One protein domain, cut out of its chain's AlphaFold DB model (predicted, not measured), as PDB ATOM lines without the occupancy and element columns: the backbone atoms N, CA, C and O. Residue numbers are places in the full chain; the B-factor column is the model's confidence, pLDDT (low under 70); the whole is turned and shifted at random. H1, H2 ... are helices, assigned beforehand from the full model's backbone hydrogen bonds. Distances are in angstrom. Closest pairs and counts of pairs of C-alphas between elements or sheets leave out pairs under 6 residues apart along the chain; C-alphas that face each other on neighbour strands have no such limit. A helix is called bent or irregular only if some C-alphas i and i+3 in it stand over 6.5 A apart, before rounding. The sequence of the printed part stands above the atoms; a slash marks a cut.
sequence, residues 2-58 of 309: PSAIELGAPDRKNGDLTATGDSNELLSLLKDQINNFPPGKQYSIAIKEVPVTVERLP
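Overview. This is residues 2 to 58 of the 309 residues of the protein "Caleosin-domain-containing protein" of Aureobasidium pullulans (UniProt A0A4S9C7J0). With little regular structure, this is a drawn-out chain: a first stretch whose residues 3 to 10 stick out at one end, the irregular helix H1, and a loop that turns at the far end near Gln 42 and folds back to short H2. The printed part has 57 residues, two named helices, H1 then H2, with 17 residues, and no named strand: all helix. It is only just loose, close to compact, with a radius of gyration of the C-alphas of 12.6 A, and spans 41 by 17 by 15 A.

Arrangement. H1, residues 25 to 36, and H2, residues 51 to 55, are close but not clearly touching; their closest C-alphas, of Leu 27 and Val 54, are 7.4 A apart. Every O i to N i+4 pair is within hydrogen-bond range in H2; in H1, 3 of 8 are, beside 3 of 9 O i to N i+3 pairs.

Along the chain. H1 begins at C-alpha 25 (-45.065, 33.885, 7.439) and is 15.9 A long; it is irregular, with C-alphas 29 and 32 9.3 A apart. H2, 6.3 A long, ends at C-alpha 55 (-36.320, 39.218, 7.081).

Size, cuts and confidence. The farthest C-alphas, of Ser 3 and Gln 42, are 40.8 A apart. The printed part has no cut; the H1 to H2 link is long. Residues 2 to 26 have pLDDT under 70.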
ATOM      1  N   PRO A   2     -32.417  28.972  20.733       46.53
ATOM      2  CA  PRO A   2     -31.032  29.069  20.269       46.53
ATOM      3  C   PRO A   2     -30.099  29.552  21.389       46.53
ATOM      4  O   PRO A   2     -30.527  30.280  22.288       46.53
ATOM      5  N   SER A   3     -28.834  29.137  21.352       47.16
ATOM      6  CA  SER A   3     -27.826  29.510  22.353       47.16
ATOM      7  C   SER A   3     -27.465  31.001  22.277       47.16
ATOM      8  O   SER A   3     -27.616  31.639  21.236       47.16
ATOM      9  N   ALA A   4     -26.930  31.578  23.363       45.75
ATOM     10  CA  ALA A   4     -26.455  32.970  23.374       45.75
ATOM     11  C   ALA A   4     -25.378  33.243  22.300       45.75
ATOM     12  O   ALA A   4     -25.297  34.348  21.769       45.75
ATOM     13  N   ILE A   5     -24.598  32.220  21.933       41.00
ATOM     14  CA  ILE A   5     -23.587  32.274  20.869       41.00
ATOM     15  C   ILE A   5     -24.251  32.291  19.483       41.00
ATOM     16  O   ILE A   5     -23.853  33.070  18.622       41.00
ATOM     17  N   GLU A   6     -25.321  31.521  19.273       42.84
ATOM     18  CA  GLU A   6     -26.117  31.544  18.030       42.84
ATOM     19  C   GLU A   6     -26.894  32.855  17.867       42.84
ATOM     20  O   GLU A   6     -27.019  33.390  16.768       42.84
ATOM     21  N   LEU A   7     -27.362  33.428  18.976       44.78
ATOM     22  CA  LEU A   7     -27.873  34.797  19.034       44.78
ATOM     23  C   LEU A   7     -26.772  35.838  18.872       44.78
ATOM     24  O   LEU A   7     -27.103  36.987  18.610       44.78
ATOM     25  N   GLY A   8     -25.500  35.440  18.994       38.88
ATOM     26  CA  GLY A   8     -24.243  36.184  18.839       38.88
ATOM     27  C   GLY A   8     -23.647  36.160  17.416       38.88
ATOM     28  O   GLY A   8     -22.975  37.117  17.033       38.88
ATOM     29  N   ALA A   9     -24.091  35.254  16.538       40.53
ATOM     30  CA  ALA A   9     -23.735  35.240  15.111       40.53
ATOM     31  C   ALA A   9     -24.499  36.303  14.269       40.53
ATOM     32  O   ALA A   9     -25.701  36.496  14.491       40.53
ATOM     33  N   PRO A  10     -23.841  37.054  13.358       46.84
ATOM     34  CA  PRO A  10     -24.528  37.905  12.380       46.84
ATOM     35  C   PRO A  10     -25.411  37.040  11.482       46.84
ATOM     36  O   PRO A  10     -25.006  35.931  11.153       46.84
ATOM     37  N   ASP A  11     -26.593  37.546  11.114       57.06
ATOM     38  CA  ASP A  11     -27.435  37.010  10.038       57.06
ATOM     39  C   ASP A  11     -27.492  35.478  10.026       57.06
ATOM     40  O   ASP A  11     -26.872  34.840   9.178       57.06
ATOM     41  N   ARG A  12     -28.226  34.931  11.017       53.53
ATOM     42  CA  ARG A  12     -28.391  33.526  11.471       53.53
ATOM     43  C   ARG A  12     -28.169  32.388  10.455       53.53
ATOM     44  O   ARG A  12     -28.052  31.244  10.883       53.53
ATOM     45  N   LYS A  13     -28.244  32.651   9.151       59.16
ATOM     46  CA  LYS A  13     -28.424  31.674   8.079       59.16
ATOM     47  C   LYS A  13     -27.677  32.008   6.773       59.16
ATOM     48  O   LYS A  13     -27.960  31.364   5.772       59.16
ATOM     49  N   ASN A  14     -26.781  33.007   6.720       56.62
ATOM     50  CA  ASN A  14     -26.147  33.464   5.458       56.62
ATOM     51  C   ASN A  14     -27.168  33.771   4.333       56.62
ATOM     52  O   ASN A  14     -26.884  33.577   3.153       56.62
ATOM     53  N   GLY A  15     -28.378  34.208   4.693       57.62
ATOM     54  CA  GLY A  15     -29.474  34.413   3.745       57.62
ATOM     55  C   GLY A  15     -30.365  33.192   3.468       57.62
ATOM     56  O   GLY A  15     -31.264  33.283   2.643       57.62
ATOM     57  N   ASP A  16     -30.215  32.055   4.144       61.34
ATOM     58  CA  ASP A  16     -31.195  30.973   3.993       61.34
ATOM     59  C   ASP A  16     -32.521  31.337   4.699       61.34
ATOM     60  O   ASP A  16     -32.645  31.295   5.924       61.34
ATOM     61  N   LEU A  17     -33.525  31.708   3.897       58.69
ATOM     62  CA  LEU A  17     -34.893  32.038   4.326       58.69
ATOM     63  C   LEU A  17     -35.680  30.826   4.861       58.69
ATOM     64  O   LEU A  17     -36.777  30.996   5.398       58.69
ATOM     65  N   THR A  18     -35.151  29.613   4.685       55.75
ATOM     66  CA  THR A  18     -35.843  28.333   4.895       55.75
ATOM     67  C   THR A  18     -35.217  27.450   5.972       55.75
ATOM     68  O   THR A  18     -35.913  26.588   6.511       55.75
ATOM     69  N   ALA A  19     -33.959  27.688   6.363       52.81
ATOM     70  CA  ALA A  19     -33.384  27.070   7.556       52.81
ATOM     71  C   ALA A  19     -34.282  27.381   8.765       52.81
ATOM     72  O   ALA A  19     -34.866  28.452   8.876       52.81
ATOM     73  N   THR A  20     -34.473  26.424   9.657       47.28
ATOM     74  CA  THR A  20     -35.609  26.362  10.592       47.28
ATOM     75  C   THR A  20     -35.747  27.542  11.574       47.28
ATOM     76  O   THR A  20     -34.752  28.127  12.011       47.28
ATOM     77  N   GLY A  21     -36.996  27.849  11.959       45.53
ATOM     78  CA  GLY A  21     -37.399  28.836  12.977       45.53
ATOM     79  C   GLY A  21     -37.794  30.189  12.373       45.53
ATOM     80  O   GLY A  21     -36.905  30.946  11.981       45.53
ATOM     81  N   ASP A  22     -39.105  30.448  12.302       44.75
ATOM     82  CA  ASP A  22     -39.769  31.629  11.717       44.75
ATOM     83  C   ASP A  22     -39.393  31.918  10.254       44.75
ATOM     84  O   ASP A  22     -39.073  33.051   9.899       44.75
ATOM     85  N   SER A  23     -39.393  30.911   9.376       46.72
ATOM     86  CA  SER A  23     -39.405  31.166   7.932       46.72
ATOM     87  C   SER A  23     -40.625  32.038   7.619       46.72
ATOM     88  O   SER A  23     -41.758  31.567   7.686       46.72
ATOM     89  N   ASN A  24     -40.342  33.328   7.384       59.62
ATOM     90  CA  ASN A  24     -41.262  34.461   7.291       59.62
ATOM     91  C   ASN A  24     -42.669  34.028   6.872       59.62
ATOM     92  O   ASN A  24     -42.862  33.653   5.716       59.62
ATOM     93  N   GLU A  25     -43.651  34.116   7.775       64.69
ATOM     94  CA  GLU A  25     -45.065  33.885   7.439       64.69
ATOM     95  C   GLU A  25     -45.454  34.656   6.171       64.69
ATOM     96  O   GLU A  25     -46.158  34.149   5.308       64.69
ATOM     97  N   LEU A  26     -44.888  35.850   5.985       67.19
ATOM     98  CA  LEU A  26     -45.064  36.630   4.769       67.19
ATOM     99  C   LEU A  26     -44.529  35.928   3.502       67.19
ATOM    100  O   LEU A  26     -45.188  35.951   2.469       67.19
ATOM    101  N   LEU A  27     -43.357  35.287   3.557       71.00
ATOM    102  CA  LEU A  27     -42.796  34.535   2.428       71.00
ATOM    103  C   LEU A  27     -43.589  33.249   2.159       71.00
ATOM    104  O   LEU A  27     -43.784  32.894   0.998       71.00
ATOM    105  N   SER A  28     -44.058  32.555   3.202       71.69
ATOM    106  CA  SER A  28     -44.883  31.353   3.025       71.69
ATOM    107  C   SER A  28     -46.256  31.685   2.427       71.69
ATOM    108  O   SER A  28     -46.746  30.938   1.574       71.69
ATOM    109  N   LEU A  29     -46.828  32.833   2.809       76.56
ATOM    110  CA  LEU A  29     -48.085  33.361   2.281       76.56
ATOM    111  C   LEU A  29     -47.945  33.883   0.845       76.56
ATOM    112  O   LEU A  29     -48.742  33.518  -0.016       76.56
ATOM    113  N   LEU A  30     -46.943  34.724   0.575       80.44
ATOM    114  CA  LEU A  30     -46.822  35.434  -0.704       80.44
ATOM    115  C   LEU A  30     -46.038  34.658  -1.765       80.44
ATOM    116  O   LEU A  30     -46.251  34.883  -2.956       80.44
ATOM    117  N   LYS A  31     -45.153  33.732  -1.377       81.62
ATOM    118  CA  LYS A  31     -44.297  32.954  -2.290       81.62
ATOM    119  C   LYS A  31     -43.595  33.862  -3.309       81.62
ATOM    120  O   LYS A  31     -42.758  34.666  -2.920       81.62
ATOM    121  N   ASP A  32     -43.935  33.760  -4.592       81.19
ATOM    122  CA  ASP A  32     -43.332  34.555  -5.669       81.19
ATOM    123  C   ASP A  32     -43.901  35.983  -5.755       81.19
ATOM    124  O   ASP A  32     -43.292  36.862  -6.359       81.19
ATOM    125  N   GLN A  33     -45.032  36.261  -5.096       84.56
ATOM    126  CA  GLN A  33     -45.609  37.608  -5.019       84.56
ATOM    127  C   GLN A  33     -44.829  38.541  -4.083       84.56
ATOM    128  O   GLN A  33     -45.062  39.747  -4.111       84.56
ATOM    129  N   ILE A  34     -43.882  38.020  -3.290       85.06
ATOM    130  CA  ILE A  34     -43.048  38.830  -2.389       85.06
ATOM    131  C   ILE A  34     -42.257  39.909  -3.140       85.06
ATOM    132  O   ILE A  34     -42.082  41.006  -2.621       85.06
ATOM    133  N   ASN A  35     -41.871  39.637  -4.392       89.38
ATOM    134  CA  ASN A  35     -41.132  40.574  -5.240       89.38
ATOM    135  C   ASN A  35     -41.967  41.802  -5.648       89.38
ATOM    136  O   ASN A  35     -41.403  42.786  -6.115       89.38
ATOM    137  N   ASN A  36     -43.290  41.761  -5.454       90.44
ATOM    138  CA  ASN A  36     -44.227  42.860  -5.711       90.44
ATOM    139  C   ASN A  36     -44.838  43.419  -4.412       90.44
ATOM    140  O   ASN A  36     -45.882  44.068  -4.442       90.44
ATOM    141  N   PHE A  37     -44.244  43.115  -3.254       88.62
ATOM    142  CA  PHE A  37     -44.733  43.592  -1.965       88.62
ATOM    143  C   PHE A  37     -44.193  45.003  -1.663       88.62
ATOM    144  O   PHE A  37     -42.977  45.193  -1.755       88.62
ATOM    145  N   PRO A  38     -45.031  45.968  -1.225       91.06
ATOM    146  CA  PRO A  38     -46.425  45.808  -0.795       91.06
ATOM    147  C   PRO A  38     -47.459  45.860  -1.932       91.06
ATOM    148  O   PRO A  38     -47.274  46.603  -2.897       91.06
ATOM    149  N   PRO A  39     -48.601  45.153  -1.800       85.44
ATOM    150  CA  PRO A  39     -49.650  45.183  -2.813       85.44
ATOM    151  C   PRO A  39     -50.197  46.604  -3.006       85.44
ATOM    152  O   PRO A  39     -50.415  47.339  -2.043       85.44
ATOM    153  N   GLY A  40     -50.424  46.989  -4.263       87.44
ATOM    154  CA  GLY A  40     -50.990  48.294  -4.621       87.44
ATOM    155  C   GLY A  40     -50.009  49.471  -4.562       87.44
ATOM    156  O   GLY A  40     -50.402  50.595  -4.871       87.44
ATOM    157  N   LYS A  41     -48.737  49.250  -4.206       91.19
ATOM    158  CA  LYS A  41     -47.685  50.272  -4.293       91.19
ATOM    159  C   LYS A  41     -46.905  50.128  -5.604       91.19
ATOM    160  O   LYS A  41     -46.805  49.046  -6.170       91.19
ATOM    161  N   GLN A  42     -46.343  51.235  -6.090       93.62
ATOM    162  CA  GLN A  42     -45.527  51.271  -7.316       93.62
ATOM    163  C   GLN A  42     -44.069  50.825  -7.096       93.62
ATOM    164  O   GLN A  42     -43.252  50.907  -8.009       93.62
ATOM    165  N   TYR A  43     -43.726  50.400  -5.881       92.94
ATOM    166  CA  TYR A  43     -42.380  50.020  -5.472       92.94
ATOM    167  C   TYR A  43     -42.421  48.718  -4.675       92.94
ATOM    168  O   TYR A  43     -43.417  48.425  -4.011       92.94
ATOM    169  N   SER A  44     -41.303  47.995  -4.685       93.00
ATOM    170  CA  SER A  44     -41.109  46.790  -3.882       93.00
ATOM    171  C   SER A  44     -40.145  47.061  -2.733       93.00
ATOM    172  O   SER A  44     -39.127  47.724  -2.919       93.00
ATOM    173  N   ILE A  45     -40.451  46.534  -1.547       91.50
ATOM    174  CA  ILE A  45     -39.594  46.647  -0.351       91.50
ATOM    175  C   ILE A  45     -38.928  45.325   0.038       91.50
ATOM    176  O   ILE A  45     -38.150  45.287   0.987       91.50
ATOM    177  N   ALA A  46     -39.235  44.248  -0.686       88.44
ATOM    178  CA  ALA A  46     -38.678  42.926  -0.467       88.44
ATOM    179  C   ALA A  46     -38.432  42.212  -1.794       88.44
ATOM    180  O   ALA A  46     -39.190  42.369  -2.752       88.44
ATOM    181  N   ILE A  47     -37.360  41.427  -1.831       87.25
ATOM    182  CA  ILE A  47     -36.961  40.607  -2.971       87.25
ATOM    183  C   ILE A  47     -36.582  39.228  -2.434       87.25
ATOM    184  O   ILE A  47     -35.735  39.115  -1.546       87.25
ATOM    185  N   LYS A  48     -37.193  38.171  -2.971       83.69
ATOM    186  CA  LYS A  48     -36.983  36.770  -2.573       83.69
ATOM    187  C   LYS A  48     -35.516  36.361  -2.675       83.69
ATOM    188  O   LYS A  48     -35.001  35.678  -1.796       83.69
ATOM    189  N   GLU A  49     -34.849  36.809  -3.734       85.12
ATOM    190  CA  GLU A  49     -33.436  36.564  -4.021       85.12
ATOM    191  C   GLU A  49     -32.496  37.357  -3.099       85.12
ATOM    192  O   GLU A  49     -31.304  37.058  -3.041       85.12
ATOM    193  N   VAL A  50     -33.019  38.336  -2.347       83.44
ATOM    194  CA  VAL A  50     -32.272  39.128  -1.357       83.44
ATOM    195  C   VAL A  50     -32.879  38.928   0.043       83.44
ATOM    196  O   VAL A  50     -33.558  39.814   0.571       83.44
ATOM    197  N   PRO A  51     -32.609  37.778   0.687       78.94
ATOM    198  CA  PRO A  51     -33.210  37.324   1.942       78.94
ATOM    199  C   PRO A  51     -33.376  38.361   3.051       78.94
ATOM    200  O   PRO A  51     -34.429  38.450   3.682       78.94
ATOM    201  N   VAL A  52     -32.353  39.186   3.273       81.12
ATOM    202  CA  VAL A  52     -32.360  40.194   4.341       81.12
ATOM    203  C   VAL A  52     -33.482  41.226   4.168       81.12
ATOM    204  O   VAL A  52     -34.013  41.714   5.163       81.12
ATOM    205  N   THR A  53     -33.897  41.516   2.930       85.62
ATOM    206  CA  THR A  53     -35.002  42.451   2.637       85.62
ATOM    207  C   THR A  53     -36.367  41.881   3.030       85.62
ATOM    208  O   THR A  53     -37.275  42.632   3.369       85.62
ATOM    209  N   VAL A  54     -36.497  40.551   3.056       82.50
ATOM    210  CA  VAL A  54     -37.698  39.848   3.525       82.50
ATOM    211  C   VAL A  54     -37.671  39.693   5.051       82.50
ATOM    212  O   VAL A  54     -38.695  39.823   5.708       82.50
ATOM    213  N   GLU A  55     -36.496  39.427   5.632       79.50
ATOM    214  CA  GLU A  55     -36.320  39.218   7.081       79.50
ATOM    215  C   GLU A  55     -36.399  40.516   7.907       79.50
ATOM    216  O   GLU A  55     -36.605  40.478   9.124       79.50
ATOM    217  N   ARG A  56     -36.160  41.667   7.270       84.81
ATOM    218  CA  ARG A  56     -36.158  43.000   7.890       84.81
ATOM    219  C   ARG A  56     -36.998  43.967   7.064       84.81
ATOM    220  O   ARG A  56     -36.499  44.985   6.584       84.81
ATOM    221  N   LEU A  57     -38.278  43.640   6.925       87.50
ATOM    222  CA  LEU A  57     -39.237  44.486   6.226       87.50
ATOM    223  C   LEU A  57     -39.350  45.859   6.904       87.50
ATOM    224  O   LEU A  57     -39.651  45.923   8.103       87.50
ATOM    225  N   PRO A  58     -39.117  46.960   6.169       92.56
ATOM    226  CA  PRO A  58     -39.376  48.286   6.697       92.56
ATOM    227  C   PRO A  58     -40.877  48.489   6.890       92.56
ATOM    228  O   PRO A  58     -41.707  47.853   6.231       92.56
TER     229      PRO A  58